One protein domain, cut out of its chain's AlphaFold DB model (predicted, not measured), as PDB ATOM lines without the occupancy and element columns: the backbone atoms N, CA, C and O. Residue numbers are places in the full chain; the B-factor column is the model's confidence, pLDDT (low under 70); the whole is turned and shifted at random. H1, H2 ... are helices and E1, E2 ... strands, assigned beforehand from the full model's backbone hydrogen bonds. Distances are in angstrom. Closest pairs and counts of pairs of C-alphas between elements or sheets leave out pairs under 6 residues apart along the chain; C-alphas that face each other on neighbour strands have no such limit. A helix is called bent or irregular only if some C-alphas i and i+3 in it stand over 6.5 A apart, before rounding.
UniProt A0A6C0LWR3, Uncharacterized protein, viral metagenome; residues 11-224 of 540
ATOM      1  N   LEU A  11       7.309 -34.339 -38.286       83.31
ATOM      2  CA  LEU A  11       8.306 -35.269 -37.787       83.31
ATOM      3  C   LEU A  11       8.301 -35.197 -36.252       83.31
ATOM      4  O   LEU A  11       8.938 -34.345 -35.645       83.31
ATOM      5  N   GLN A  12       7.561 -36.099 -35.615       76.94
ATOM      6  CA  GLN A  12       7.575 -36.290 -34.165       76.94
ATOM      7  C   GLN A  12       8.830 -37.023 -33.671       76.94
ATOM      8  O   GLN A  12       9.567 -37.652 -34.440       76.94
ATOM      9  N   GLU A  13       9.037 -37.006 -32.355       62.69
ATOM     10  CA  GLU A  13       9.987 -37.870 -31.659       62.69
ATOM     11  C   GLU A  13       9.798 -39.336 -32.104       62.69
ATOM     12  O   GLU A  13       8.697 -39.877 -32.056       62.69
ATOM     13  N   TYR A  14      10.873 -39.978 -32.576       63.53
ATOM     14  CA  TYR A  14      10.849 -41.322 -33.186       63.53
ATOM     15  C   TYR A  14      10.110 -41.441 -34.519       63.53
ATOM     16  O   TYR A  14       9.745 -42.558 -34.892       63.53
ATOM     17  N   SER A  15       9.932 -40.340 -35.253       67.75
ATOM     18  CA  SER A  15       9.466 -40.417 -36.635       67.75
ATOM     19  C   SER A  15      10.252 -41.470 -37.372       67.75
ATOM     20  O   SER A  15      11.489 -41.444 -37.395       67.75
ATOM     21  N   ASP A  16       9.508 -42.410 -37.941       84.06
ATOM     22  CA  ASP A  16      10.079 -43.443 -38.767       84.06
ATOM     23  C   ASP A  16      10.595 -42.770 -40.037       84.06
ATOM     24  O   ASP A  16       9.871 -42.558 -41.007       84.06
ATOM     25  N   VAL A  17      11.872 -42.395 -40.000       90.62
ATOM     26  CA  VAL A  17      12.618 -41.796 -41.111       90.62
ATOM     27  C   VAL A  17      12.500 -42.667 -42.369       90.62
ATOM     28  O   VAL A  17      12.599 -42.136 -43.469       90.62
ATOM     29  N   CYS A  18      12.175 -43.964 -42.251       92.94
ATOM     30  CA  CYS A  18      11.863 -44.818 -43.397       92.94
ATOM     31  C   CYS A  18      10.617 -44.368 -44.197       92.94
ATOM     32  O   CYS A  18      10.419 -44.829 -45.323       92.94
ATOM     33  N   GLN A  19       9.764 -43.506 -43.635       91.38
ATOM     34  CA  GLN A  19       8.526 -42.998 -44.241       91.38
ATOM     35  C   GLN A  19       8.617 -41.525 -44.656       91.38
ATOM     36  O   GLN A  19       7.644 -40.968 -45.165       91.38
ATOM     37  N   MET A  20       9.785 -40.885 -44.507       92.31
ATOM     38  CA  MET A  20       9.912 -39.442 -44.745       92.31
ATOM     39  C   MET A  20       9.717 -39.019 -46.202       92.31
ATOM     40  O   MET A  20       9.581 -37.829 -46.452       92.31
ATOM     41  N   ALA A  21       9.667 -39.957 -47.156       91.81
ATOM     42  CA  ALA A  21       9.400 -39.663 -48.565       91.81
ATOM     43  C   ALA A  21       8.138 -38.796 -48.751       91.81
ATOM     44  O   ALA A  21       8.119 -37.909 -49.595       91.81
ATOM     45  N   ALA A  22       7.106 -38.992 -47.921       91.62
ATOM     46  CA  ALA A  22       5.881 -38.190 -47.968       91.62
ATOM     47  C   ALA A  22       6.076 -36.723 -47.529       91.62
ATOM     48  O   ALA A  22       5.229 -35.877 -47.822       91.62
ATOM     49  N   CYS A  23       7.171 -36.422 -46.836       93.44
ATOM     50  CA  CYS A  23       7.519 -35.110 -46.288       93.44
ATOM     51  C   CYS A  23       8.542 -34.360 -47.141       93.44
ATOM     52  O   CYS A  23       8.755 -33.169 -46.934       93.44
ATOM     53  N   LEU A  24       9.184 -35.057 -48.079       93.88
ATOM     54  CA  LEU A  24      10.155 -34.462 -48.983       93.88
ATOM     55  C   LEU A  24       9.459 -33.553 -49.993       93.88
ATOM     56  O   LEU A  24       8.312 -33.793 -50.387       93.88
ATOM     57  N   ASP A  25      10.156 -32.489 -50.369       90.31
ATOM     58  CA  ASP A  25       9.631 -31.506 -51.301       90.31
ATOM     59  C   ASP A  25       9.467 -32.099 -52.711       90.31
ATOM     60  O   ASP A  25      10.402 -32.640 -53.301       90.31
ATOM     61  N   ASN A  26       8.246 -31.987 -53.230       87.12
ATOM     62  CA  ASN A  26       7.859 -32.377 -54.585       87.12
ATOM     63  C   ASN A  26       6.944 -31.304 -55.206       87.12
ATOM     64  O   ASN A  26       6.082 -31.620 -56.028       87.12
ATOM     65  N   SER A  27       7.041 -30.055 -54.727       76.12
ATOM     66  CA  SER A  27       6.031 -29.005 -54.908       76.12
ATOM     67  C   SER A  27       5.742 -28.628 -56.358       76.12
ATOM     68  O   SER A  27       4.683 -28.066 -56.620       76.12
ATOM     69  N   ASN A  28       6.624 -28.953 -57.304       63.56
ATOM     70  CA  ASN A  28       6.459 -28.495 -58.678       63.56
ATOM     71  C   ASN A  28       5.878 -29.547 -59.622       63.56
ATOM     72  O   ASN A  28       5.537 -29.195 -60.743       63.56
ATOM     73  N   GLY A  29       5.801 -30.832 -59.248       66.38
ATOM     74  CA  GLY A  29       5.561 -31.917 -60.223       66.38
ATOM     75  C   GLY A  29       6.665 -32.052 -61.293       66.38
ATOM     76  O   GLY A  29       6.818 -33.117 -61.885       66.38
ATOM     77  N   ASP A  30       7.456 -30.997 -61.476       63.31
ATOM     78  CA  ASP A  30       8.710 -30.913 -62.188       63.31
ATOM     79  C   ASP A  30       9.866 -31.434 -61.336       63.31
ATOM     80  O   ASP A  30       9.889 -31.365 -60.105       63.31
ATOM     81  N   ILE A  31      10.850 -31.946 -62.058       64.69
ATOM     82  CA  ILE A  31      12.073 -32.555 -61.559       64.69
ATOM     83  C   ILE A  31      12.844 -31.516 -60.742       64.69
ATOM     84  O   ILE A  31      13.343 -30.541 -61.306       64.69
ATOM     85  N   ASN A  32      12.977 -31.729 -59.433       79.38
ATOM     86  CA  ASN A  32      13.871 -30.933 -58.598       79.38
ATOM     87  C   ASN A  32      15.067 -31.802 -58.183       79.38
ATOM     88  O   ASN A  32      14.996 -32.495 -57.164       79.38
ATOM     89  N   PRO A  33      16.177 -31.781 -58.947       77.50
ATOM     90  CA  PRO A  33      17.358 -32.580 -58.621       77.50
ATOM     91  C   PRO A  33      17.993 -32.173 -57.282       77.50
ATOM     92  O   PRO A  33      18.817 -32.912 -56.750       77.50
ATOM     93  N   ASP A  34      17.593 -31.034 -56.705       86.25
ATOM     94  CA  ASP A  34      18.093 -30.568 -55.417       86.25
ATOM     95  C   ASP A  34      17.276 -31.080 -54.221       86.25
ATOM     96  O   ASP A  34      17.630 -30.763 -53.082       86.25
ATOM     97  N   THR A  35      16.188 -31.838 -54.436       91.75
ATOM     98  CA  THR A  35      15.425 -32.436 -53.326       91.75
ATOM     99  C   THR A  35      16.287 -33.428 -52.553       91.75
ATOM    100  O   THR A  35      16.218 -33.463 -51.323       91.75
ATOM    101  N   ILE A  36      17.127 -34.203 -53.249       92.31
ATOM    102  CA  ILE A  36      18.080 -35.130 -52.636       92.31
ATOM    103  C   ILE A  36      19.462 -34.907 -53.226       92.31
ATOM    104  O   ILE A  36      19.717 -35.177 -54.395       92.31
ATOM    105  N   MET A  37      20.388 -34.490 -52.372       93.12
ATOM    106  CA  MET A  37      21.781 -34.285 -52.728       93.12
ATOM    107  C   MET A  37      22.654 -35.351 -52.071       93.12
ATOM    108  O   MET A  37      22.752 -35.427 -50.846       93.12
ATOM    109  N   GLY A  38      23.338 -36.155 -52.885       92.75
ATOM    110  CA  GLY A  38      24.354 -37.085 -52.405       92.75
ATOM    111  C   GLY A  38      25.648 -36.372 -52.026       92.75
ATOM    112  O   GLY A  38      26.162 -35.541 -52.779       92.75
ATOM    113  N   LEU A  39      26.217 -36.723 -50.877       92.56
ATOM    114  CA  LEU A  39      27.511 -36.216 -50.436       92.56
ATOM    115  C   LEU A  39      28.623 -37.212 -50.768       92.56
ATOM    116  O   LEU A  39      28.397 -38.409 -50.945       92.56
ATOM    117  N   LYS A  40      29.852 -36.705 -50.921       90.31
ATOM    118  CA  LYS A  40      31.008 -37.571 -51.188       90.31
ATOM    119  C   LYS A  40      31.269 -38.432 -49.956       90.31
ATOM    120  O   LYS A  40      31.355 -37.902 -48.854       90.31
ATOM    121  N   ALA A  41      31.482 -39.728 -50.160       84.06
ATOM    122  CA  ALA A  41      31.939 -40.600 -49.091       84.06
ATOM    123  C   ALA A  41      33.374 -40.240 -48.684       84.06
ATOM    124  O   ALA A  41      34.320 -40.399 -49.459       84.06
ATOM    125  N   ASP A  42      33.552 -39.806 -47.445       71.75
ATOM    126  CA  ASP A  42      34.827 -39.406 -46.858       71.75
ATOM    127  C   ASP A  42      35.479 -40.553 -46.064       71.75
ATOM    128  O   ASP A  42      36.039 -40.371 -44.997       71.75
ATOM    129  N   SER A  43      35.490 -41.764 -46.630       54.56
ATOM    130  CA  SER A  43      36.346 -42.925 -46.280       54.56
ATOM    131  C   SER A  43      36.398 -43.464 -44.831       54.56
ATOM    132  O   SER A  43      36.924 -44.562 -44.653       54.56
ATOM    133  N   ALA A  44      35.856 -42.790 -43.812       67.75
ATOM    134  CA  ALA A  44      36.030 -43.182 -42.408       67.75
ATOM    135  C   ALA A  44      34.920 -44.106 -41.882       67.75
ATOM    136  O   ALA A  44      35.215 -45.055 -41.152       67.75
ATOM    137  N   SER A  45      33.665 -43.887 -42.288       78.94
ATOM    138  CA  SER A  45      32.526 -44.710 -41.856       78.94
ATOM    139  C   SER A  45      31.881 -45.465 -43.030       78.94
ATOM    140  O   SER A  45      31.923 -44.996 -44.177       78.94
ATOM    141  N   PRO A  46      31.295 -46.657 -42.804       87.94
ATOM    142  CA  PRO A  46      30.593 -47.423 -43.834       87.94
ATOM    143  C   PRO A  46      29.163 -46.896 -44.025       87.94
ATOM    144  O   PRO A  46      28.200 -47.654 -43.934       87.94
ATOM    145  N   THR A  47      29.026 -45.589 -44.258       91.88
ATOM    146  CA  THR A  47      27.729 -44.937 -44.457       91.88
ATOM    147  C   THR A  47      27.634 -44.253 -45.806       91.88
ATOM    148  O   THR A  47      28.630 -43.798 -46.373       91.88
ATOM    149  N   ASP A  48      26.415 -44.145 -46.301       93.62
ATOM    150  CA  ASP A  48      26.057 -43.178 -47.326       93.62
ATOM    151  C   ASP A  48      25.486 -41.920 -46.659       93.62
ATOM    152  O   ASP A  48      24.908 -42.012 -45.570       93.62
ATOM    153  N   THR A  49      25.700 -40.750 -47.255       94.81
ATOM    154  CA  THR A  49      25.326 -39.465 -46.646       94.81
ATOM    155  C   THR A  49      24.600 -38.566 -47.632       94.81
ATOM    156  O   THR A  49      25.100 -38.286 -48.722       94.81
ATOM    157  N   TRP A  50      23.400 -38.127 -47.259       95.00
ATOM    158  CA  TRP A  50      22.506 -37.350 -48.120       95.00
ATOM    159  C   TRP A  50      22.101 -36.047 -47.425       95.00
ATOM    160  O   TRP A  50      22.023 -35.989 -46.200       95.00
ATOM    161  N   ILE A  51      21.790 -35.015 -48.203       95.56
ATOM    162  CA  ILE A  51      20.985 -33.875 -47.759       95.56
ATOM    163  C   ILE A  51      19.627 -33.998 -48.438       95.56
ATOM    164  O   ILE A  51      19.569 -34.186 -49.652       95.56
ATOM    165  N   VAL A  52      18.551 -33.898 -47.664       95.62
ATOM    166  CA  VAL A  52      17.179 -33.922 -48.184       95.62
ATOM    167  C   VAL A  52      16.475 -32.600 -47.904       95.62
ATOM    168  O   VAL A  52      16.682 -32.024 -46.836       95.62
ATOM    169  N   LYS A  53      15.655 -32.123 -48.846       95.62
ATOM    170  CA  LYS A  53      14.770 -30.959 -48.676       95.62
ATOM    171  C   LYS A  53      13.354 -31.408 -48.325       95.62
ATOM    172  O   LYS A  53      12.797 -32.303 -48.962       95.62
ATOM    173  N   PHE A  54      12.775 -30.784 -47.311       94.69
ATOM    174  CA  PHE A  54      11.400 -31.011 -46.882       94.69
ATOM    175  C   PHE A  54      10.450 -29.980 -47.489       94.69
ATOM    176  O   PHE A  54      10.866 -28.885 -47.853       94.69
ATOM    177  N   LYS A  55       9.157 -30.317 -47.541       93.75
ATOM    178  CA  LYS A  55       8.089 -29.355 -47.853       93.75
ATOM    179  C   LYS A  55       8.085 -28.222 -46.826       93.75
ATOM    180  O   LYS A  55       8.278 -28.506 -45.645       93.75
ATOM    181  N   ASP A  56       7.704 -27.010 -47.225       93.25
ATOM    182  CA  ASP A  56       7.609 -25.835 -46.335       93.25
ATOM    183  C   ASP A  56       6.710 -26.046 -45.105       93.25
ATOM    184  O   ASP A  56       6.897 -25.432 -44.059       93.25
ATOM    185  N   THR A  57       5.726 -26.942 -45.212       92.75
ATOM    186  CA  THR A  57       4.817 -27.302 -44.114       92.75
ATOM    187  C   THR A  57       5.398 -28.339 -43.153       92.75
ATOM    188  O   THR A  57       4.678 -28.820 -42.277       92.75
ATOM    189  N   THR A  58       6.643 -28.769 -43.359       92.75
ATOM    190  CA  THR A  58       7.265 -29.813 -42.548       92.75
ATOM    191  C   THR A  58       7.827 -29.221 -41.274       92.75
ATOM    192  O   THR A  58       8.561 -28.234 -41.284       92.75
ATOM    193  N   THR A  59       7.493 -29.845 -40.157       91.31
ATOM    194  CA  THR A  59       7.928 -29.408 -38.833       91.31
ATOM    195  C   THR A  59       8.575 -30.561 -38.076       91.31
ATOM    196  O   THR A  59       8.316 -31.732 -38.351       91.31
ATOM    197  N   TYR A  60       9.449 -30.223 -37.133       86.88
ATOM    198  CA  TYR A  60      10.029 -31.121 -36.147       86.88
ATOM    199  C   TYR A  60       9.788 -30.546 -34.759       86.88
ATOM    200  O   TYR A  60      10.283 -29.457 -34.454       86.88
ATOM    201  N   ASP A  61       9.028 -31.260 -33.931       84.31
ATOM    202  CA  ASP A  61       8.565 -30.763 -32.632       84.31
ATOM    203  C   ASP A  61       7.951 -29.352 -32.766       84.31
ATOM    204  O   ASP A  61       8.257 -28.431 -32.006       84.31
ATOM    205  N   ARG A  62       7.085 -29.179 -33.781       87.62
ATOM    206  CA  ARG A  62       6.414 -27.923 -34.176       87.62
ATOM    207  C   ARG A  62       7.328 -26.802 -34.675       87.62
ATOM    208  O   ARG A  62       6.843 -25.711 -34.966       87.62
ATOM    209  N   ILE A  63       8.631 -27.043 -34.789       87.44
ATOM    210  CA  ILE A  63       9.583 -26.085 -35.353       87.44
ATOM    211  C   ILE A  63       9.708 -26.374 -36.852       87.44
ATOM    212  O   ILE A  63      10.032 -27.508 -37.205       87.44
ATOM    213  N   PRO A  64       9.473 -25.398 -37.744       92.62
ATOM    214  CA  PRO A  64       9.673 -25.589 -39.176       92.62
ATOM    215  C   PRO A  64      11.082 -26.092 -39.493       92.62
ATOM    216  O   PRO A  64      12.069 -25.585 -38.956       92.62
ATOM    217  N   ILE A  65      11.171 -27.083 -40.376       93.06
ATOM    218  CA  ILE A  65      12.440 -27.608 -40.878       93.06
ATOM    219  C   ILE A  65      12.423 -27.605 -42.401       93.06
ATOM    220  O   ILE A  65      11.444 -27.994 -43.027       93.06
ATOM    221  N   GLN A  66      13.533 -27.184 -43.000       94.69
ATOM    222  CA  GLN A  66      13.663 -27.123 -44.459       94.69
ATOM    223  C   GLN A  66      14.510 -28.266 -45.008       94.69
ATOM    224  O   GLN A  66      14.293 -28.710 -46.130       94.69
ATOM    225  N   GLN A  67      15.483 -28.753 -44.234       96.25
ATOM    226  CA  GLN A  67      16.402 -29.791 -44.687       96.25
ATOM    227  C   GLN A  67      16.827 -30.731 -43.553       96.25
ATOM    228  O   GLN A  67      16.805 -30.353 -42.380       96.25
ATOM    229  N   ALA A  68      17.272 -31.937 -43.911       96.38
ATOM    230  CA  ALA A  68      17.964 -32.856 -43.006       96.38
ATOM    231  C   ALA A  68      19.218 -33.450 -43.652       96.38
ATOM    232  O   ALA A  68      19.240 -33.762 -44.843       96.38
ATOM    233  N   PHE A  69      20.246 -33.655 -42.832       96.50
ATOM    234  CA  PHE A  69      21.388 -34.497 -43.149       96.50
ATOM    235  C   PHE A  69      21.062 -35.936 -42.749       96.50
ATOM    236  O   PHE A  69      20.754 -36.211 -41.587       96.50
ATOM    237  N   LEU A  70      21.140 -36.863 -43.698       96.56
ATOM    238  CA  LEU A  70      20.920 -38.286 -43.474       96.56
ATOM    239  C   LEU A  70      22.254 -39.023 -43.508       96.56
ATOM    240  O   LEU A  70      23.005 -38.892 -44.469       96.56
ATOM    241  N   LYS A  71      22.517 -39.854 -42.500       96.19
ATOM    242  CA  LYS A  71      23.598 -40.851 -42.511       96.19
ATOM    243  C   LYS A  71      22.948 -42.233 -42.504       96.19
ATOM    244  O   LYS A  71      22.121 -42.527 -41.643       96.19
ATOM    245  N   ILE A  72      23.266 -43.049 -43.505       96.88
ATOM    246  CA  ILE A  72      22.550 -44.284 -43.851       96.88
ATOM    247  C   ILE A  72      23.534 -45.444 -43.869       96.88
ATOM    248  O   ILE A  72      24.607 -45.335 -44.453       96.88
ATOM    249  N   TRP A  73      23.178 -46.571 -43.258       96.31
ATOM    250  CA  TRP A  73      24.020 -47.766 -43.248       96.31
ATOM    251  C   TRP A  73      23.194 -49.044 -43.274       96.31
ATOM    252  O   TRP A  73      22.025 -49.063 -42.896       96.31
ATOM    253  N   VAL A  74      23.811 -50.145 -43.700       96.50
ATOM    254  CA  VAL A  74      23.165 -51.465 -43.698       96.50
ATOM    255  C   VAL A  74      22.839 -51.881 -42.261       96.50
ATOM    256  O   VAL A  74      23.712 -51.904 -41.394       96.50
ATOM    257  N   SER A  75      21.595 -52.258 -41.986       96.75
ATOM    258  CA  SER A  75      21.205 -52.700 -40.649       96.75
ATOM    259  C   SER A  75      21.920 -53.994 -40.246       96.75
ATOM    260  O   SER A  75      22.169 -54.895 -41.050       96.75
ATOM    261  N   ASN A  76      22.176 -54.132 -38.943       95.44
ATOM    262  CA  ASN A  76      22.611 -55.393 -38.348       95.44
ATOM    263  C   ASN A  76      21.600 -56.530 -38.545       95.44
ATOM    264  O   ASN A  76      21.990 -57.700 -38.481       95.44
ATOM    265  N   TYR A  77      20.319 -56.203 -38.752       95.38
ATOM    266  CA  TYR A  77      19.285 -57.186 -39.053       95.38
ATOM    267  C   TYR A  77      19.571 -57.910 -40.370       95.38
ATOM    268  O   TYR A  77      19.498 -59.138 -40.396       95.38
ATOM    269  N   SER A  78      20.019 -57.181 -41.397       94.88
ATOM    270  CA  SER A  78      20.393 -57.732 -42.704       94.88
ATOM    271  C   SER A  78      21.362 -58.904 -42.545       94.88
ATOM    272  O   SER A  78      21.101 -59.998 -43.027       94.88
ATOM    273  N   TYR A  79      22.413 -58.758 -41.731       91.94
ATOM    274  CA  TYR A  79      23.410 -59.817 -41.514       91.94
ATOM    275  C   TYR A  79      22.896 -61.075 -40.804       91.94
ATOM    276  O   TYR A  79      23.598 -62.085 -40.803       91.94
ATOM    277  N   LYS A  80      21.700 -61.083 -40.204       89.56
ATOM    278  CA  LYS A  80      21.160 -62.310 -39.593       89.56
ATOM    279  C   LYS A  80      20.812 -63.365 -40.640       89.56
ATOM    280  O   LYS A  80      21.010 -64.545 -40.378       89.56
ATOM    281  N   CYS A  81      20.337 -62.930 -41.804       83.88
ATOM    282  CA  CYS A  81      19.831 -63.806 -42.861       83.88
ATOM    283  C   CYS A  81      20.817 -63.999 -44.020       83.88
ATOM    284  O   CYS A  81      20.503 -64.723 -44.956       83.88
ATOM    285  N   LEU A  82      21.984 -63.349 -43.975       87.88
ATOM    286  CA  LEU A  82      23.002 -63.470 -45.018       87.88
ATOM    287  C   LEU A  82      23.874 -64.700 -44.777       87.88
ATOM    288  O   LEU A  82      24.502 -64.822 -43.717       87.88
ATOM    289  N   ASP A  83      23.942 -65.561 -45.784       86.44
ATOM    290  CA  ASP A  83      24.871 -66.683 -45.896       86.44
ATOM    291  C   ASP A  83      25.639 -66.621 -47.231       86.44
ATOM    292  O   ASP A  83      25.448 -65.694 -48.023       86.44
ATOM    293  N   GLU A  84      26.521 -67.595 -47.461       82.19
ATOM    294  CA  GLU A  84      27.379 -67.674 -48.653       82.19
ATOM    295  C   GLU A  84      26.599 -67.894 -49.966       82.19
ATOM    296  O   GLU A  84      27.130 -67.625 -51.042       82.19
ATOM    297  N   HIS A  85      25.342 -68.351 -49.909       85.00
ATOM    298  CA  HIS A  85      24.480 -68.474 -51.091       85.00
ATOM    299  C   HIS A  85      23.832 -67.136 -51.458       85.00
ATOM    300  O   HIS A  85      23.482 -66.915 -52.616       85.00
ATOM    301  N   VAL A  86      23.656 -66.247 -50.476       84.88
ATOM    302  CA  VAL A  86      23.097 -64.907 -50.688       84.88
ATOM    303  C   VAL A  86      24.190 -63.905 -51.056       84.88
ATOM    304  O   VAL A  86      23.936 -63.027 -51.882       84.88
ATOM    305  N   ILE A  87      25.378 -64.020 -50.443       83.94
ATOM    306  CA  ILE A  87      26.501 -63.094 -50.640       83.94
ATOM    307  C   ILE A  87      27.830 -63.815 -50.829       83.94
ATOM    308  O   ILE A  87      28.219 -64.630 -49.996       83.94
ATOM    309  N   GLN A  88      28.588 -63.399 -51.842       81.19
ATOM    310  CA  GLN A  88      29.933 -63.896 -52.124       81.19
ATOM    311  C   GLN A  88      30.972 -62.787 -51.905       81.19
ATOM    312  O   GLN A  88      30.972 -61.767 -52.590       81.19
ATOM    313  N   PHE A  89      31.887 -62.961 -50.947       72.06
ATOM    314  CA  PHE A  89      33.034 -62.056 -50.799       72.06
ATOM    315  C   PHE A  89      34.195 -62.560 -51.663       72.06
ATOM    316  O   PHE A  89      34.743 -63.633 -51.411       72.06
ATOM    317  N   ALA A  90      34.571 -61.787 -52.682       66.06
ATOM    318  CA  ALA A  90      35.680 -62.105 -53.576       66.06
ATOM    319  C   ALA A  90      37.066 -61.955 -52.892       66.06
ATOM    320  O   ALA A  90      37.213 -61.134 -51.982       66.06
ATOM    321  N   PRO A  91      38.109 -62.680 -53.358       57.22
ATOM    322  CA  PRO A  91      38.079 -63.667 -54.436       57.22
ATOM    323  C   PRO A  91      37.625 -65.046 -53.939       57.22
ATOM    324  O   PRO A  91      37.959 -65.458 -52.829       57.22
ATOM    325  N   ASN A  92      36.895 -65.746 -54.810       50.81
ATOM    326  CA  ASN A  92      36.317 -67.084 -54.662       50.81
ATOM    327  C   ASN A  92      37.339 -68.157 -54.248       50.81
ATOM    328  O   ASN A  92      37.697 -69.030 -55.037       50.81
ATOM    329  N   ASN A  93      37.801 -68.135 -53.000       53.06
ATOM    330  CA  ASN A  93      38.399 -69.299 -52.371       53.06
ATOM    331  C   ASN A  93      37.342 -69.945 -51.463       53.06
ATOM    332  O   ASN A  93      37.303 -69.645 -50.266       53.06
ATOM    333  N   PRO A  94      36.488 -70.841 -52.000       53.59
ATOM    334  CA  PRO A  94      35.421 -71.507 -51.247       53.59
ATOM    335  C   PRO A  94      35.933 -72.339 -50.060       53.59
ATOM    336  O   PRO A  94      35.149 -72.799 -49.236       53.59
ATOM    337  N   ARG A  95      37.253 -72.521 -49.917       54.62
ATOM    338  CA  ARG A  95      37.856 -73.162 -48.739       54.62
ATOM    339  C   ARG A  95      38.002 -72.230 -47.540       54.62
ATOM    340  O   ARG A  95      38.447 -72.688 -46.491       54.62
ATOM    341  N   ASN A  96      37.658 -70.946 -47.663       65.12
ATOM    342  CA  ASN A  96      37.908 -69.968 -46.614       65.12
ATOM    343  C   ASN A  96      36.633 -69.303 -46.081       65.12
ATOM    344  O   ASN A  96      36.564 -68.083 -45.981       65.12
ATOM    345  N   LYS A  97      35.657 -70.117 -45.653       68.44
ATOM    346  CA  LYS A  97      34.480 -69.704 -44.855       68.44
ATOM    347  C   LYS A  97      34.828 -68.740 -43.709       68.44
ATOM    348  O   LYS A  97      34.056 -67.847 -43.366       68.44
ATOM    349  N   SER A  98      36.046 -68.857 -43.171       76.69
ATOM    350  CA  SER A  98      36.569 -67.935 -42.159       76.69
ATOM    351  C   SER A  98      36.600 -66.472 -42.626       76.69
ATOM    352  O   SER A  98      36.395 -65.573 -41.811       76.69
ATOM    353  N   ILE A  99      36.795 -66.212 -43.925       79.62
ATOM    354  CA  ILE A  99      36.800 -64.868 -44.507       79.62
ATOM    355  C   ILE A  99      35.393 -64.279 -44.466       79.62
ATOM    356  O   ILE A  99      35.231 -63.208 -43.887       79.62
ATOM    357  N   PHE A 100      34.376 -64.967 -44.999       81.62
ATOM    358  CA  PHE A 100      32.998 -64.459 -45.002       81.62
ATOM    359  C   PHE A 100      32.543 -64.071 -43.594       81.62
ATOM    360  O   PHE A 100      32.133 -62.930 -43.360       81.62
ATOM    361  N   ASP A 101      32.710 -64.982 -42.632       85.88
ATOM    362  CA  ASP A 101      32.338 -64.735 -41.242       85.88
ATOM    363  C   ASP A 101      33.146 -63.578 -40.636       85.88
ATOM    364  O   ASP A 101      32.599 -62.757 -39.898       85.88
ATOM    365  N   THR A 102      34.428 -63.442 -40.985       86.12
ATOM    366  CA  THR A 102      35.262 -62.315 -40.540       86.12
ATOM    367  C   THR A 102      34.742 -60.976 -41.063       86.12
ATOM    368  O   THR A 102      34.605 -60.036 -40.279       86.12
ATOM    369  N   TYR A 103      34.442 -60.864 -42.360       84.38
ATOM    370  CA  TYR A 103      33.915 -59.633 -42.967       84.38
ATOM    371  C   TYR A 103      32.537 -59.287 -42.402       84.38
ATOM    372  O   TYR A 103      32.313 -58.170 -41.931       84.38
ATOM    373  N   LYS A 104      31.645 -60.279 -42.346       88.75
ATOM    374  CA  LYS A 104      30.316 -60.166 -41.744       88.75
ATOM    375  C   LYS A 104      30.384 -59.668 -40.301       88.75
ATOM    376  O   LYS A 104      29.684 -58.720 -39.947       88.75
ATOM    377  N   ASN A 105      31.245 -60.258 -39.472       89.69
ATOM    378  CA  ASN A 105      31.398 -59.860 -38.073       89.69
ATOM    379  C   ASN A 105      32.007 -58.460 -37.927       89.69
ATOM    380  O   ASN A 105      31.541 -57.688 -37.089       89.69
ATOM    381  N   LYS A 106      32.990 -58.097 -38.762       88.75
ATOM    382  CA  LYS A 106      33.570 -56.744 -38.781       88.75
ATOM    383  C   LYS A 106      32.534 -55.682 -39.142       88.75
ATOM    384  O   LYS A 106      32.394 -54.711 -38.405       88.75
ATOM    385  N   ASN A 107      31.768 -55.881 -40.212       90.06
ATOM    386  CA  ASN A 107      30.728 -54.931 -40.610       90.06
ATOM    387  C   ASN A 107      29.612 -54.843 -39.575       90.06
ATOM    388  O   ASN A 107      29.148 -53.754 -39.260       90.06
ATOM    389  N   LYS A 108      29.225 -55.974 -38.976       92.44
ATOM    390  CA  LYS A 108      28.270 -55.980 -37.865       92.44
ATOM    391  C   LYS A 108      28.788 -55.178 -36.666       92.44
ATOM    392  O   LYS A 108      28.004 -54.481 -36.025       92.44
ATOM    393  N   ALA A 109      30.083 -55.244 -36.351       91.50
ATOM    394  CA  ALA A 109      30.683 -54.425 -35.296       91.50
ATOM    395  C   ALA A 109      30.664 -52.929 -35.663       91.50
ATOM    396  O   ALA A 109      30.176 -52.130 -34.866       91.50
ATOM    397  N   LEU A 110      31.080 -52.564 -36.883       91.69
ATOM    398  CA  LEU A 110      31.024 -51.183 -37.392       91.69
ATOM    399  C   LEU A 110      29.607 -50.604 -37.341       91.69
ATOM    400  O   LEU A 110      29.377 -49.547 -36.754       91.69
ATOM    401  N   ASN A 111      28.632 -51.346 -37.851       94.31
ATOM    402  CA  ASN A 111      27.235 -50.926 -37.871       94.31
ATOM    403  C   ASN A 111      26.629 -50.896 -36.462       94.31
ATOM    404  O   ASN A 111      25.699 -50.134 -36.203       94.31
ATOM    405  N   SER A 112      27.167 -51.679 -35.519       95.19
ATOM    406  CA  SER A 112      26.800 -51.562 -34.106       95.19
ATOM    407  C   SER A 112      27.282 -50.253 -33.483       95.19
ATOM    408  O   SER A 112      26.547 -49.703 -32.668       95.19
ATOM    409  N   GLY A 113      28.445 -49.734 -33.884       95.56
ATOM    410  CA  GLY A 113      28.906 -48.405 -33.477       95.56
ATOM    411  C   GLY A 113      28.019 -47.284 -34.012       95.56
ATOM    412  O   GLY A 113      27.606 -46.417 -33.253       95.56
ATOM    413  N   LEU A 114      27.591 -47.370 -35.274       96.00
ATOM    414  CA  LEU A 114      26.617 -46.426 -35.849       96.00
ATOM    415  C   LEU A 114      25.245 -46.497 -35.152       96.00
ATOM    416  O   LEU A 114      24.606 -45.483 -34.878       96.00
ATOM    417  N   ASN A 115      24.797 -47.700 -34.776       97.12
ATOM    418  CA  ASN A 115      23.597 -47.854 -33.948       97.12
ATOM    419  C   ASN A 115      23.785 -47.256 -32.544       97.12
ATOM    420  O   ASN A 115      22.817 -46.788 -31.941       97.12
ATOM    421  N   TYR A 116      25.006 -47.301 -32.006       98.00
ATOM    422  CA  TYR A 116      25.356 -46.672 -30.737       98.00
ATOM    423  C   TYR A 116      25.299 -45.144 -30.859       98.00
ATOM    424  O   TYR A 116      24.630 -44.506 -30.051       98.00
ATOM    425  N   GLU A 117      25.894 -44.576 -31.910       97.75
ATOM    426  CA  GLU A 117      25.813 -43.152 -32.258       97.75
ATOM    427  C   GLU A 117      24.359 -42.672 -32.336       97.75
ATOM    428  O   GLU A 117      23.988 -41.700 -31.680       97.75
ATOM    429  N   ALA A 118      23.498 -43.389 -33.061       97.19
ATOM    430  CA  ALA A 118      22.082 -43.040 -33.160       97.19
ATOM    431  C   ALA A 118      21.376 -43.003 -31.794       97.19
ATOM    432  O   ALA A 118      20.524 -42.145 -31.553       97.19
ATOM    433  N   ARG A 119      21.741 -43.903 -30.870       97.44
ATOM    434  CA  ARG A 119      21.235 -43.874 -29.489       97.44
ATOM    435  C   ARG A 119      21.785 -42.686 -28.709       97.44
ATOM    436  O   ARG A 119      21.028 -42.082 -27.963       97.44
ATOM    437  N   VAL A 120      23.061 -42.338 -28.878       98.38
ATOM    438  CA  VAL A 120      23.666 -41.147 -28.259       98.38
ATOM    439  C   VAL A 120      22.911 -39.889 -28.676       98.38
ATOM    440  O   VAL A 120      22.466 -39.136 -27.811       98.38
ATOM    441  N   TYR A 121      22.681 -39.697 -29.973       97.94
ATOM    442  CA  TYR A 121      21.937 -38.537 -30.455       97.94
ATOM    443  C   TYR A 121      20.522 -38.461 -29.875       97.94
ATOM    444  O   TYR A 121      20.121 -37.439 -29.323       97.94
ATOM    445  N   ARG A 122      19.786 -39.569 -29.949       95.94
ATOM    446  CA  ARG A 122      18.388 -39.650 -29.524       95.94
ATOM    447  C   ARG A 122      18.200 -39.507 -28.014       95.94
ATOM    448  O   ARG A 122      17.316 -38.792 -27.567       95.94
ATOM    449  N   ASP A 123      19.014 -40.208 -27.228       96.94
ATOM    450  CA  ASP A 123      18.769 -40.389 -25.794       96.94
ATOM    451  C   ASP A 123      19.636 -39.469 -24.917       96.94
ATOM    452  O   ASP A 123      19.365 -39.362 -23.716       96.94
ATOM    453  N   ILE A 124      20.698 -38.860 -25.463       97.81
ATOM    454  CA  ILE A 124      21.620 -37.962 -24.741       97.81
ATOM    455  C   ILE A 124      21.590 -36.560 -25.346       97.81
ATOM    456  O   ILE A 124      21.194 -35.621 -24.660       97.81
ATOM    457  N   VAL A 125      21.968 -36.413 -26.620       97.94
ATOM    458  CA  VAL A 125      22.129 -35.097 -27.265       97.94
ATOM    459  C   VAL A 125      20.807 -34.350 -27.377       97.94
ATOM    460  O   VAL A 125      20.724 -33.214 -26.916       97.94
ATOM    461  N   LYS A 126      19.761 -34.986 -27.923       95.88
ATOM    462  CA  LYS A 126      18.435 -34.372 -28.069       95.88
ATOM    463  C   LYS A 126      17.924 -33.818 -26.724       95.88
ATOM    464  O   LYS A 126      17.719 -32.608 -26.649       95.88
ATOM    465  N   PRO A 127      17.843 -34.612 -25.635       96.62
ATOM    466  CA  PRO A 127      17.430 -34.093 -24.332       96.62
ATOM    467  C   PRO A 127      18.311 -32.971 -23.770       96.62
ATOM    468  O   PRO A 127      17.805 -32.140 -23.019       96.62
ATOM    469  N   MET A 128      19.614 -32.941 -24.079       97.62
ATOM    470  CA  MET A 128      20.484 -31.836 -23.659       97.62
ATOM    471  C   MET A 128      20.155 -30.533 -24.389       97.62
ATOM    472  O   MET A 128      20.160 -29.480 -23.757       97.62
ATOM    473  N   ILE A 129      19.848 -30.589 -25.684       96.19
ATOM    474  CA  ILE A 129      19.453 -29.404 -26.452       96.19
ATOM    475  C   ILE A 129      18.066 -28.931 -26.000       96.19
ATOM    476  O   ILE A 129      17.904 -27.776 -25.627       96.19
ATOM    477  N   GLU A 130      17.075 -29.824 -25.962       93.44
ATOM    478  CA  GLU A 130      15.674 -29.468 -25.680       93.44
ATOM    479  C   GLU A 130      15.436 -28.923 -24.274       93.44
ATOM    480  O   GLU A 130      14.516 -28.139 -24.051       93.44
ATOM    481  N   LYS A 131      16.253 -29.342 -23.306       95.62
ATOM    482  CA  LYS A 131      16.169 -28.864 -21.922       95.62
ATOM    483  C   LYS A 131      17.087 -27.669 -21.657       95.62
ATOM    484  O   LYS A 131      17.359 -27.390 -20.492       95.62
ATOM    485  N   ASN A 132      17.592 -27.011 -22.707       96.75
ATOM    486  CA  ASN A 132      18.567 -25.923 -22.621       96.75
ATOM    487  C   ASN A 132      19.740 -26.276 -21.692       96.75
ATOM    488  O   ASN A 132      20.146 -25.483 -20.851       96.75
ATOM    489  N   ILE A 133      20.279 -27.493 -21.800       97.94
ATOM    490  CA  ILE A 133      21.480 -27.895 -21.056       97.94
ATOM    491  C   ILE A 133      22.715 -27.450 -21.816       97.94
ATOM    492  O   ILE A 133      23.609 -26.856 -21.229       97.94
ATOM    493  N   CYS A 134      22.771 -27.762 -23.112       98.31
ATOM    494  CA  CYS A 134      23.895 -27.417 -23.967       98.31
ATOM    495  C   CYS A 134      23.448 -27.365 -25.438       98.31
ATOM    496  O   CYS A 134      22.960 -28.376 -25.948       98.31
ATOM    497  N   PRO A 135      23.635 -26.232 -26.138       97.75
ATOM    498  CA  PRO A 135      23.235 -26.072 -27.537       97.75
ATOM    499  C   PRO A 135      24.321 -26.546 -28.515       97.75
ATOM    500  O   PRO A 135      24.128 -26.523 -29.725       97.75
ATOM    501  N   ASN A 136      25.492 -26.934 -28.006       98.56
ATOM    502  CA  ASN A 136      26.723 -27.081 -28.776       98.56
ATOM    503  C   ASN A 136      26.891 -28.483 -29.388       98.56
ATOM    504  O   ASN A 136      27.981 -29.065 -29.395       98.56
ATOM    505  N   PHE A 137      25.795 -29.031 -29.904       98.44
ATOM    506  CA  PHE A 137      25.727 -30.329 -30.566       98.44
ATOM    507  C   PHE A 137      24.881 -30.226 -31.830       98.44
ATOM    508  O   PHE A 137      23.964 -29.412 -31.897       98.44
ATOM    509  N   VAL A 138      25.154 -31.090 -32.808       97.38
ATOM    510  CA  VAL A 138      24.273 -31.228 -33.972       97.38
ATOM    511  C   VAL A 138      22.921 -31.787 -33.526       97.38
ATOM    512  O   VAL A 138      22.848 -32.842 -32.887       97.38
ATOM    513  N   LYS A 139      21.841 -31.076 -33.861       95.56
ATOM    514  CA  LYS A 139      20.471 -31.463 -33.510       95.56
ATOM    515  C   LYS A 139      20.060 -32.764 -34.206       95.56
ATOM    516  O   LYS A 139      20.185 -32.909 -35.419       95.56
ATOM    517  N   PHE A 140      19.511 -33.689 -33.425       95.44
ATOM    518  CA  PHE A 140      18.903 -34.928 -33.910       95.44
ATOM    519  C   PHE A 140      17.466 -34.676 -34.370       95.44
ATOM    520  O   PHE A 140      16.697 -34.053 -33.644       95.44
ATOM    521  N   LEU A 141      17.098 -35.191 -35.543       93.88
ATOM    522  CA  LEU A 141      15.766 -35.039 -36.141       93.88
ATOM    523  C   LEU A 141      14.998 -36.363 -36.239       93.88
ATOM    524  O   LEU A 141      13.773 -36.362 -36.259       93.88
ATOM    525  N   GLY A 142      15.670 -37.514 -36.287       93.62
ATOM    526  CA  GLY A 142      14.953 -38.784 -36.384       93.62
ATOM    527  C   GLY A 142      15.832 -40.008 -36.586       93.62
ATOM    528  O   GLY A 142      17.026 -39.915 -36.866       93.62
ATOM    529  N   LEU A 143      15.214 -41.182 -36.443       95.19
ATOM    530  CA  LEU A 143      15.870 -42.476 -36.613       95.19
ATOM    531  C   LEU A 143      14.950 -43.440 -37.362       95.19
ATOM    532  O   LEU A 143      13.864 -43.756 -36.888       95.19
ATOM    533  N   GLY A 144      15.429 -43.954 -38.487       95.12
ATOM    534  CA  GLY A 144      14.809 -45.032 -39.248       95.12
ATOM    535  C   GLY A 144      15.521 -46.332 -38.923       95.12
ATOM    536  O   GLY A 144      16.756 -46.371 -38.889       95.12
ATOM    537  N   LYS A 145      14.761 -47.388 -38.646       95.50
ATOM    538  CA  LYS A 145      15.316 -48.708 -38.332       95.50
ATOM    539  C   LYS A 145      14.814 -49.729 -39.322       95.50
ATOM    540  O   LYS A 145      13.620 -49.789 -39.583       95.50
ATOM    541  N   ASP A 146      15.734 -50.556 -39.799       96.00
ATOM    542  CA  ASP A 146      15.433 -51.676 -40.682       96.00
ATOM    543  C   ASP A 146      14.590 -51.257 -41.910       96.00
ATOM    544  O   ASP A 146      13.757 -52.015 -42.406       96.00
ATOM    545  N   CYS A 147      14.826 -50.046 -42.429       97.00
ATOM    546  CA  CYS A 147      14.174 -49.513 -43.617       97.00
ATOM    547  C   CYS A 147      14.406 -50.450 -44.802       97.00
ATOM    548  O   CYS A 147      15.546 -50.802 -45.110       97.00
ATOM    549  N   SER A 148      13.333 -50.830 -45.494       97.12
ATOM    550  CA  SER A 148      13.434 -51.649 -46.705       97.12
ATOM    551  C   SER A 148      14.152 -50.906 -47.835       97.12
ATOM    552  O   SER A 148      14.123 -49.674 -47.890       97.12
ATOM    553  N   VAL A 149      14.728 -51.651 -48.782       96.94
ATOM    554  CA  VAL A 149      15.249 -51.082 -50.036       96.94
ATOM    555  C   VAL A 149      14.183 -50.226 -50.722       96.94
ATOM    556  O   VAL A 149      14.464 -49.092 -51.097       96.94
ATOM    557  N   ASP A 150      12.942 -50.707 -50.805       96.19
ATOM    558  CA  ASP A 150      11.849 -49.966 -51.442       96.19
ATOM    559  C   ASP A 150      11.530 -48.647 -50.728       96.19
ATOM    560  O   ASP A 150      11.159 -47.675 -51.381       96.19
ATOM    561  N   SER A 151      11.703 -48.575 -49.404       95.50
ATOM    562  CA  SER A 151      11.556 -47.321 -48.655       95.50
ATOM    563  C   SER A 151      12.587 -46.281 -49.091       95.50
ATOM    564  O   SER A 151      12.212 -45.145 -49.375       95.50
ATOM    565  N   LEU A 152      13.860 -46.667 -49.209       95.81
ATOM    566  CA  LEU A 152      14.918 -45.761 -49.667       95.81
ATOM    567  C   LEU A 152      14.736 -45.383 -51.139       95.81
ATOM    568  O   LEU A 152      14.930 -44.226 -51.492       95.81
ATOM    569  N   ILE A 153      14.317 -46.319 -51.995       95.25
ATOM    570  CA  ILE A 153      14.020 -46.020 -53.403       95.25
ATOM    571  C   ILE A 153      12.851 -45.046 -53.529       95.25
ATOM    572  O   ILE A 153      12.921 -44.120 -54.331       95.25
ATOM    573  N   ARG A 154      11.799 -45.197 -52.716       94.00
ATOM    574  CA  ARG A 154      10.707 -44.216 -52.672       94.00
ATOM    575  C   ARG A 154      11.198 -42.832 -52.270       94.00
ATOM    576  O   ARG A 154      10.711 -41.870 -52.845       94.00
ATOM    577  N   MET A 155      12.140 -42.733 -51.328       93.56
ATOM    578  CA  MET A 155      12.771 -41.455 -50.986       93.56
ATOM    579  C   MET A 155      13.552 -40.905 -52.180       93.56
ATOM    580  O   MET A 155      13.262 -39.799 -52.609       93.56
ATOM    581  N   LEU A 156      14.471 -41.687 -52.756       91.62
ATOM    582  CA  LEU A 156      15.318 -41.265 -53.880       91.62
ATOM    583  C   LEU A 156      14.529 -40.824 -55.117       91.62
ATOM    584  O   LEU A 156      14.978 -39.954 -55.848       91.62
ATOM    585  N   ASN A 157      13.350 -41.401 -55.336       91.88
ATOM    586  CA  ASN A 157      12.494 -41.054 -56.468       91.88
ATOM    587  C   ASN A 157      11.619 -39.817 -56.222       91.88
ATOM    588  O   ASN A 157      10.844 -39.452 -57.108       91.88
ATOM    589  N   VAL A 158      11.686 -39.177 -55.048       89.75
ATOM    590  CA  VAL A 158      10.998 -37.897 -54.852       89.75
ATOM    591  C   VAL A 158      11.697 -36.840 -55.705       89.75
ATOM    592  O   VAL A 158      12.844 -36.490 -55.446       89.75
ATOM    593  N   GLY A 159      10.995 -36.342 -56.725       78.50
ATOM    594  CA  GLY A 159      11.502 -35.306 -57.623       78.50
ATOM    595  C   GLY A 159      12.439 -35.796 -58.737       78.50
ATOM    596  O   GLY A 159      12.957 -34.950 -59.457       78.50
ATOM    597  N   ASP A 160      12.642 -37.109 -58.927       78.31
ATOM    598  CA  ASP A 160      13.493 -37.668 -59.999       78.31
ATOM    599  C   ASP A 160      12.712 -38.632 -60.923       78.31
ATOM    600  O   ASP A 160      12.155 -39.632 -60.454       78.31
ATOM    601  N   PRO A 161      12.682 -38.394 -62.250       64.25
ATOM    602  CA  PRO A 161      11.980 -39.237 -63.215       64.25
ATOM    603  C   PRO A 161      12.770 -40.485 -63.636       64.25
ATOM    604  O   PRO A 161      12.253 -41.275 -64.428       64.25
ATOM    605  N   HIS A 162      13.987 -40.719 -63.119       75.62
ATOM    606  CA  HIS A 162      14.807 -41.889 -63.458       75.62
ATOM    607  C   HIS A 162      14.955 -42.929 -62.319       75.62
ATOM    608  O   HIS A 162      16.082 -43.263 -61.936       75.62
ATOM    609  N   PRO A 163      13.867 -43.584 -61.852       75.62
ATOM    610  CA  PRO A 163      13.900 -44.599 -60.790       75.62
ATOM    611  C   PRO A 163      14.944 -45.708 -60.937       75.62
ATOM    612  O   PRO A 163      15.465 -46.238 -59.953       75.62
ATOM    613  N   VAL A 164      15.250 -46.090 -62.180       79.62
ATOM    614  CA  VAL A 164      16.230 -47.143 -62.475       79.62
ATOM    615  C   VAL A 164      17.646 -46.709 -62.082       79.62
ATOM    616  O   VAL A 164      18.429 -47.547 -61.633       79.62
ATOM    617  N   SER A 165      17.979 -45.422 -62.226       85.06
ATOM    618  CA  SER A 165      19.284 -44.871 -61.843       85.06
ATOM    619  C   SER A 165      19.469 -44.927 -60.326       85.06
ATOM    620  O   SER A 165      20.454 -45.475 -59.834       85.06
ATOM    621  N   ASN A 166      18.449 -44.499 -59.581       88.44
ATOM    622  CA  ASN A 166      18.476 -44.469 -58.120       88.44
ATOM    623  C   ASN A 166      18.658 -45.852 -57.501       88.44
ATOM    624  O   ASN A 166      19.444 -46.020 -56.567       88.44
ATOM    625  N   PHE A 167      18.004 -46.873 -58.064       93.75
ATOM    626  CA  PHE A 167      18.230 -48.244 -57.618       93.75
ATOM    627  C   PHE A 167      19.657 -48.722 -57.878       93.75
ATOM    628  O   PHE A 167      20.255 -49.332 -56.995       93.75
ATOM    629  N   ARG A 168      20.230 -48.422 -59.049       93.56
ATOM    630  CA  ARG A 168      21.624 -48.775 -59.354       93.56
ATOM    631  C   ARG A 168      22.601 -48.110 -58.388       93.56
ATOM    632  O   ARG A 168      23.531 -48.772 -57.933       93.56
ATOM    633  N   ASN A 169      22.359 -46.852 -58.035       93.00
ATOM    634  CA  ASN A 169      23.224 -46.112 -57.123       93.00
ATOM    635  C   ASN A 169      23.135 -46.637 -55.692       93.00
ATOM    636  O   ASN A 169      24.166 -46.926 -55.081       93.00
ATOM    637  N   LEU A 170      21.917 -46.873 -55.194       95.38
ATOM    638  CA  LEU A 170      21.715 -47.487 -53.882       95.38
ATOM    639  C   LEU A 170      22.337 -48.884 -53.821       95.38
ATOM    640  O   LEU A 170      23.019 -49.217 -52.850       95.38
ATOM    641  N   TYR A 171      22.135 -49.692 -54.864       95.62
ATOM    642  CA  TYR A 171      22.724 -51.019 -54.993       95.62
ATOM    643  C   TYR A 171      24.255 -50.946 -54.938       95.62
ATOM    644  O   TYR A 171      24.869 -51.597 -54.092       95.62
ATOM    645  N   GLY A 172      24.870 -50.087 -55.758       93.69
ATOM    646  CA  GLY A 172      26.309 -49.854 -55.749       93.69
ATOM    647  C   GLY A 172      26.810 -49.489 -54.351       93.69
ATOM    648  O   GLY A 172      27.608 -50.232 -53.772       93.69
ATOM    649  N   ASN A 173      26.286 -48.417 -53.757       94.19
ATOM    650  CA  ASN A 173      26.701 -47.962 -52.429       94.19
ATOM    651  C   ASN A 173      26.531 -49.043 -51.357       94.19
ATOM    652  O   ASN A 173      27.404 -49.199 -50.500       94.19
ATOM    653  N   THR A 174      25.471 -49.849 -51.438       94.44
ATOM    654  CA  THR A 174      25.227 -50.968 -50.521       94.44
ATOM    655  C   THR A 174      26.293 -52.041 -50.631       94.44
ATOM    656  O   THR A 174      26.884 -52.409 -49.617       94.44
ATOM    657  N   VAL A 175      26.600 -52.498 -51.847       91.81
ATOM    658  CA  VAL A 175      27.663 -53.489 -52.054       91.81
ATOM    659  C   VAL A 175      28.994 -52.949 -51.539       91.81
ATOM    660  O   VAL A 175      29.704 -53.651 -50.819       91.81
ATOM    661  N   SER A 176      29.307 -51.676 -51.797       90.38
ATOM    662  CA  SER A 176      30.496 -51.032 -51.235       90.38
ATOM    663  C   SER A 176      30.484 -51.031 -49.702       90.38
ATOM    664  O   SER A 176      31.469 -51.450 -49.104       90.38
ATOM    665  N   MET A 177      29.397 -50.629 -49.036       91.06
ATOM    666  CA  MET A 177      29.305 -50.653 -47.563       91.06
ATOM    667  C   MET A 177      29.519 -52.058 -46.982       91.06
ATOM    668  O   MET A 177      30.135 -52.202 -45.931       91.06
ATOM    669  N   MET A 178      29.041 -53.095 -47.670       88.62
ATOM    670  CA  MET A 178      29.148 -54.483 -47.215       88.62
ATOM    671  C   MET A 178      30.519 -55.110 -47.478       88.62
ATOM    672  O   MET A 178      30.888 -56.072 -46.813       88.62
ATOM    673  N   THR A 179      31.282 -54.594 -48.436       82.88
ATOM    674  CA  THR A 179      32.559 -55.187 -48.880       82.88
ATOM    675  C   THR A 179      33.777 -54.396 -48.420       82.88
ATOM    676  O   THR A 179      34.879 -54.938 -48.338       82.88
ATOM    677  N   THR A 180      33.593 -53.122 -48.069       74.19
ATOM    678  CA  THR A 180      34.668 -52.244 -47.607       74.19
ATOM    679  C   THR A 180      35.050 -52.596 -46.169       74.19
ATOM    680  O   THR A 180      34.564 -51.999 -45.214       74.19
ATOM    681  N   VAL A 181      35.997 -53.515 -45.999       61.81
ATOM    682  CA  VAL A 181      36.911 -53.418 -44.852       61.81
ATOM    683  C   VAL A 181      37.853 -52.250 -45.144       61.81
ATOM    684  O   VAL A 181      38.248 -52.079 -46.292       61.81
ATOM    685  N   ILE A 182      38.131 -51.419 -44.130       54.84
ATOM    686  CA  ILE A 182      39.004 -50.223 -44.146       54.84
ATOM    687  C   ILE A 182      39.945 -50.201 -45.372       54.84
ATOM    688  O   ILE A 182      40.919 -50.952 -45.402       54.84
ATOM    689  N   GLY A 183      39.633 -49.364 -46.374       53.06
ATOM    690  CA  GLY A 183      40.381 -49.266 -47.641       53.06
ATOM    691  C   GLY A 183      39.701 -49.841 -48.897       53.06
ATOM    692  O   GLY A 183      40.316 -49.831 -49.958       53.06
ATOM    693  N   GLY A 184      38.459 -50.332 -48.805       63.12
ATOM    694  CA  GLY A 184      37.668 -50.773 -49.966       63.12
ATOM    695  C   GLY A 184      37.326 -49.662 -50.980       63.12
ATOM    696  O   GLY A 184      37.638 -48.488 -50.755       63.12
ATOM    697  N   PRO A 185      36.697 -50.022 -52.118       66.88
ATOM    698  CA  PRO A 185      36.424 -49.095 -53.211       66.88
ATOM    699  C   PRO A 185      35.618 -47.890 -52.726       66.88
ATOM    700  O   PRO A 185      34.628 -48.032 -52.001       66.88
ATOM    701  N   LYS A 186      36.048 -46.694 -53.146       79.44
ATOM    702  CA  LYS A 186      35.347 -45.446 -52.835       79.44
ATOM    703  C   LYS A 186      33.893 -45.555 -53.304       79.44
ATOM    704  O   LYS A 186      33.613 -46.070 -54.385       79.44
ATOM    705  N   ARG A 187      32.971 -45.110 -52.454       89.19
ATOM    706  CA  ARG A 187      31.552 -44.999 -52.804       89.19
ATOM    707  C   ARG A 187      31.353 -43.756 -53.661       89.19
ATOM    708  O   ARG A 187      31.987 -42.731 -53.398       89.19
ATOM    709  N   ASN A 188      30.473 -43.863 -54.648       91.19
ATOM    710  CA  ASN A 188      30.014 -42.705 -55.397       91.19
ATOM    711  C   ASN A 188      28.990 -41.962 -54.531       91.19
ATOM    712  O   ASN A 188      28.423 -42.532 -53.592       91.19
ATOM    713  N   LYS A 189      28.746 -40.681 -54.819       91.75
ATOM    714  CA  LYS A 189      27.568 -40.023 -54.243       91.75
ATOM    715  C   LYS A 189      26.329 -40.801 -54.682       91.75
ATOM    716  O   LYS A 189      26.318 -41.338 -55.784       91.75
ATOM    717  N   ILE A 190      25.257 -40.806 -53.892       91.44
ATOM    718  CA  ILE A 190      24.018 -41.482 -54.319       91.44
ATOM    719  C   ILE A 190      23.434 -40.903 -55.621       91.44
ATOM    720  O   ILE A 190      22.727 -41.589 -56.352       91.44
ATOM    721  N   THR A 191      23.770 -39.652 -55.930       88.06
ATOM    722  CA  THR A 191      23.400 -38.944 -57.162       88.06
ATOM    723  C   THR A 191      24.392 -39.158 -58.308       88.06
ATOM    724  O   THR A 191      24.098 -38.798 -59.443       88.06
ATOM    725  N   ASP A 192      25.560 -39.745 -58.038       89.50
ATOM    726  CA  ASP A 192      26.562 -40.060 -59.054       89.50
ATOM    727  C   ASP A 192      26.315 -41.492 -59.550       89.50
ATOM    728  O   ASP A 192      26.315 -42.453 -58.778       89.50
ATOM    729  N   GLY A 193      26.082 -41.640 -60.855       86.12
ATOM    730  CA  GLY A 193      25.800 -42.931 -61.479       86.12
ATOM    731  C   GLY A 193      26.937 -43.945 -61.315       86.12
ATOM    732  O   GLY A 193      28.109 -43.600 -61.448       86.12
ATOM    733  N   TYR A 194      26.593 -45.216 -61.111       90.75
ATOM    734  CA  TYR A 194      27.515 -46.327 -61.375       90.75
ATOM    735  C   TYR A 194      27.453 -46.758 -62.843       90.75
ATOM    736  O   TYR A 194      26.369 -46.913 -63.419       90.75
ATOM    737  N   SER A 195      28.614 -47.006 -63.446       91.50
ATOM    738  CA  SER A 195      28.704 -47.587 -64.785       91.50
ATOM    739  C   SER A 195      28.209 -49.040 -64.800       91.50
ATOM    740  O   SER A 195      28.202 -49.743 -63.787       91.50
ATOM    741  N   ARG A 196      27.789 -49.530 -65.975       89.94
ATOM    742  CA  ARG A 196      27.343 -50.928 -66.128       89.94
ATOM    743  C   ARG A 196      28.442 -51.932 -65.780       89.94
ATOM    744  O   ARG A 196      28.137 -52.984 -65.231       89.94
ATOM    745  N   GLU A 197      29.693 -51.601 -66.083       90.88
ATOM    746  CA  GLU A 197      30.855 -52.435 -65.778       90.88
ATOM    747  C   GLU A 197      31.095 -52.525 -64.264       90.88
ATOM    748  O   GLU A 197      31.201 -53.623 -63.715       90.88
ATOM    749  N   GLU A 198      31.052 -51.387 -63.558       90.06
ATOM    750  CA  GLU A 198      31.140 -51.362 -62.092       90.06
ATOM    751  C   GLU A 198      30.019 -52.166 -61.431       90.06
ATOM    752  O   GLU A 198      30.253 -52.829 -60.424       90.06
ATOM    753  N   LEU A 199      28.804 -52.133 -61.982       90.31
ATOM    754  CA  LEU A 199      27.684 -52.924 -61.467       90.31
ATOM    755  C   LEU A 199      27.827 -54.412 -61.788       90.31
ATOM    756  O   LEU A 199      27.477 -55.240 -60.952       90.31
ATOM    757  N   SER A 200      28.371 -54.760 -62.956       89.38
ATOM    758  CA  SER A 200      28.595 -56.156 -63.338       89.38
ATOM    759  C   SER A 200      29.508 -56.863 -62.340       89.38
ATOM    760  O   SER A 200      29.176 -57.952 -61.892       89.38
ATOM    761  N   THR A 201      30.600 -56.219 -61.919       86.62
ATOM    762  CA  THR A 201      31.515 -56.787 -60.907       86.62
ATOM    763  C   THR A 201      30.890 -56.903 -59.513       86.62
ATOM    764  O   THR A 201      31.317 -57.716 -58.697       86.62
ATOM    765  N   ARG A 202      29.863 -56.097 -59.215       89.00
ATOM    766  CA  ARG A 202      29.130 -56.130 -57.939       89.00
ATOM    767  C   ARG A 202      28.035 -57.194 -57.919       89.00
ATOM    768  O   ARG A 202      27.756 -57.725 -56.845       89.00
ATOM    769  N   ASN A 203      27.463 -57.537 -59.076       89.81
ATOM    770  CA  ASN A 203      26.453 -58.594 -59.205       89.81
ATOM    771  C   ASN A 203      26.975 -59.963 -58.761       89.81
ATOM    772  O   ASN A 203      26.195 -60.763 -58.246       89.81
ATOM    773  N   ASP A 204      28.282 -60.193 -58.881       87.31
ATOM    774  CA  ASP A 204      28.937 -61.402 -58.376       87.31
ATOM    775  C   ASP A 204      28.888 -61.494 -56.841       87.31
ATOM    776  O   ASP A 204      28.963 -62.583 -56.281       87.31
ATOM    777  N   ILE A 205      28.730 -60.363 -56.142       88.44
ATOM    778  CA  ILE A 205      28.719 -60.289 -54.676       88.44
ATOM    779  C   ILE A 205      27.319 -60.522 -54.124       88.44
ATOM    780  O   ILE A 205      27.166 -61.273 -53.170       88.44
ATOM    781  N   ILE A 206      26.300 -59.865 -54.678       92.31
ATOM    782  CA  ILE A 206      24.894 -60.039 -54.291       92.31
ATOM    783  C   ILE A 206      24.000 -59.663 -55.468       92.31
ATOM    784  O   ILE A 206      24.176 -58.600 -56.058       92.31
ATOM    785  N   SER A 207      23.000 -60.483 -55.798       94.56
ATOM    786  CA  SER A 207      22.060 -60.117 -56.862       94.56
ATOM    787  C   SER A 207      21.138 -58.959 -56.437       94.56
ATOM    788  O   SER A 207      20.829 -58.814 -55.246       94.56
ATOM    789  N   PRO A 208      20.643 -58.138 -57.379       95.25
ATOM    790  CA  PRO A 208      19.626 -57.122 -57.106       95.25
ATOM    791  C   PRO A 208      18.394 -57.640 -56.346       95.25
ATOM    792  O   PRO A 208      17.873 -56.961 -55.459       95.25
ATOM    793  N   GLU A 209      17.935 -58.852 -56.662       95.88
ATOM    794  CA  GLU A 209      16.779 -59.500 -56.036       95.88
ATOM    795  C   GLU A 209      17.080 -59.869 -54.582       95.88
ATOM    796  O   GLU A 209      16.278 -59.590 -53.686       95.88
ATOM    797  N   ASN A 210      18.260 -60.444 -54.331       95.69
ATOM    798  CA  ASN A 210      18.713 -60.771 -52.984       95.69
ATOM    799  C   ASN A 210      18.902 -59.508 -52.145       95.69
ATOM    800  O   ASN A 210      18.534 -59.503 -50.969       95.69
ATOM    801  N   LEU A 211      19.405 -58.422 -52.743       95.94
ATOM    802  CA  LEU A 211      19.523 -57.137 -52.067       95.94
ATOM    803  C   LEU A 211      18.151 -56.629 -51.604       95.94
ATOM    804  O   LEU A 211      17.977 -56.361 -50.419       95.94
ATOM    805  N   LYS A 212      17.151 -56.583 -52.495       96.38
ATOM    806  CA  LYS A 212      15.779 -56.169 -52.142       96.38
ATOM    807  C   LYS A 212      15.156 -57.030 -51.046       96.38
ATOM    808  O   LYS A 212      14.448 -56.512 -50.188       96.38
ATOM    809  N   LYS A 213      15.414 -58.338 -51.079       96.19
ATOM    810  CA  LYS A 213      14.806 -59.307 -50.163       96.19
ATOM    811  C   LYS A 213      15.451 -59.330 -48.777       96.19
ATOM    812  O   LYS A 213      14.755 -59.567 -47.791       96.19
ATOM    813  N   HIS A 214      16.767 -59.151 -48.697       96.19
ATOM    814  CA  HIS A 214      17.534 -59.435 -47.481       96.19
ATOM    815  C   HIS A 214      18.189 -58.209 -46.849       96.19
ATOM    816  O   HIS A 214      18.606 -58.285 -45.691       96.19
ATOM    817  N   ILE A 215      18.294 -57.096 -47.576       96.94
ATOM    818  CA  ILE A 215      18.961 -55.898 -47.079       96.94
ATOM    819  C   ILE A 215      17.942 -54.880 -46.583       96.94
ATOM    820  O   ILE A 215      16.963 -54.534 -47.239       96.94
ATOM    821  N   THR A 216      18.225 -54.386 -45.389       97.38
ATOM    822  CA  THR A 216      17.543 -53.282 -44.726       97.38
ATOM    823  C   THR A 216      18.575 -52.269 -44.240       97.38
ATOM    824  O   THR A 216      19.758 -52.603 -44.086       97.38
ATOM    825  N   TYR A 217      18.138 -51.039 -43.983       97.75
ATOM    826  CA  TYR A 217      19.002 -49.917 -43.627       97.75
ATOM    827  C   TYR A 217      18.562 -49.260 -42.329       97.75
ATOM    828  O   TYR A 217      17.376 -49.154 -42.041       97.75
ATOM    829  N   ASN A 218      19.528 -48.763 -41.576       97.50
ATOM    830  CA  ASN A 218      19.269 -47.793 -40.528       97.50
ATOM    831  C   ASN A 218      19.645 -46.408 -41.049       97.50
ATOM    832  O   ASN A 218      20.561 -46.269 -41.865       97.50
ATOM    833  N   ILE A 219      18.918 -45.397 -40.587       96.88
ATOM    834  CA  ILE A 219      19.095 -44.013 -41.012       96.88
ATOM    835  C   ILE A 219      19.045 -43.129 -39.777       96.88
ATOM    836  O   ILE A 219      18.071 -43.184 -39.032       96.88
ATOM    837  N   ILE A 220      20.047 -42.283 -39.579       96.25
ATOM    838  CA  ILE A 220      19.947 -41.158 -38.649       96.25
ATOM    839  C   ILE A 220      19.731 -39.875 -39.445       96.25
ATOM    840  O   ILE A 220      20.452 -39.621 -40.409       96.25
ATOM    841  N   ALA A 221      18.734 -39.093 -39.040       96.56
ATOM    842  CA  ALA A 221      18.475 -37.762 -39.562       96.56
ATOM    843  C   ALA A 221      18.916 -36.725 -38.526       96.56
ATOM    844  O   ALA A 221      18.474 -36.772 -37.377       96.56
ATOM    845  N   ASN A 222      19.762 -35.794 -38.946       96.31
ATOM    846  CA  ASN A 222      20.270 -34.680 -38.155       96.31
ATOM    847  C   ASN A 222      20.000 -33.358 -38.886       96.31
ATOM    848  O   ASN A 222      19.694 -33.358 -40.081       96.31
ATOM    849  N   GLU A 223      20.117 -32.230 -38.189       95.19
ATOM    850  CA  GLU A 223      20.068 -30.918 -38.838       95.19
ATOM    851  C   GLU A 223      21.163 -30.778 -39.903       95.19
ATOM    852  O   GLU A 223      22.257 -31.341 -39.786       95.19
ATOM    853  N   VAL A 224      20.857 -30.024 -40.959       95.56
ATOM    854  CA  VAL A 224      21.859 -29.641 -41.952       95.56
ATOM    855  C   VAL A 224      22.724 -28.537 -41.374       95.56
ATOM    856  O   VAL A 224      22.237 -27.585 -40.771       95.56
TER     857      VAL A 224
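This is residues 11 to 224 of the 540 residues of an uncharacterized protein of viral metagenome (UniProt A0A6C0LWR3). A twisted sheet of five strands lies between one long helix, H3, covering one face with its residues 107 to 129, and shorter helices, H1 and H4 covering the other face. H3 runs on past the sheet and lies along the longest axis; H5 crosses over E3 near H4, and H6 packs on H5. The 214 printed residues hold seven named helices and five named strands in the order H1 E1 E2 E3 H2 H3 E4 H4 H5 H6 H7 E5; the sheet, E1 E2 E3 E5 E4, is antiparallel throughout and the class is mixed. The whole is compact, with a radius of gyration of the C-alphas of 17.7 A and spans of 57 by 41 by 27 A.

H1, residues 17 to 23, begins at C-alpha 17 (12.618, -41.796, -41.111) and is irregular, C-alphas 18 and 21 being 7.7 A apart. E1 is residues 36 to 38, E2 48 to 53 and E3 67 to 74, 22.7 A long. H2, residues 78 to 81, precedes H3, residues 97 to 130, 48.4 A long from C-alpha 97 (34.480, -69.704, -44.855). E4, residues 140 to 148, bends by 58 degrees at residue 145. H4 is residues 149 to 156, H5 163 to 179 at 24.5 A, H6 196 to 203 and H7 208 to 214. E5, residues 216 to 223, is 23.3 A long and ends at C-alpha 223 (20.068, -30.918, -38.838).

E1, E2 and E3 form a meander, each strand the antiparallel neighbour of the one before, with N 37 and O 51 at 2.9 A and N 50 and O 70 at 2.9 A. E5 has E3 as one neighbour, N 71 to O 220 at 2.9 A, and E4 as the other, N 219 to O 144 at 2.9 A. E3, H2 H3 and E4 make a split strand-helix-strand unit, E5 between its strands, with a right-handed crossover. H3 runs along the strands at a height over the sheet of 9.7 A; C-alphas 121 and 140 are its closest to E4, 5.8 A. H1 and H4 are on the opposite face, and touch at Ala 21 and Met 155, C-alphas 4.5 A apart. H5 touches H4, C-alphas 156 and 166 at 6.2 A, and H6, C-alphas 175 and 202 at 6.6 A. H7 only just touches H4, with 3 pairs of C-alphas within 8 A, the closest 149 and 212 at 5.5 A. H2 is close to but not clearly touching H7, C-alphas 78 and 214 at 5.8 A. Every O i to N i+4 pair is within hydrogen-bond range in H4, H5 and H7; H3 has 28 of 30, H6 3 of 4, and H1 0 of 3 but 3 of 4 O i to N i+3 pairs; H2 is too short for an i+4 pair.

The two C-alphas farthest apart, those of Arg 95 and Asn 132, are 57.3 A apart. The printed part has no cut. The links H1 to E1, E2 to E3, H2 to H3 and H5 to H6 are long. Mean pLDDT of the printed part is 88.2; 23 residues are under 70, among them 90 to 97 and 181 to 185.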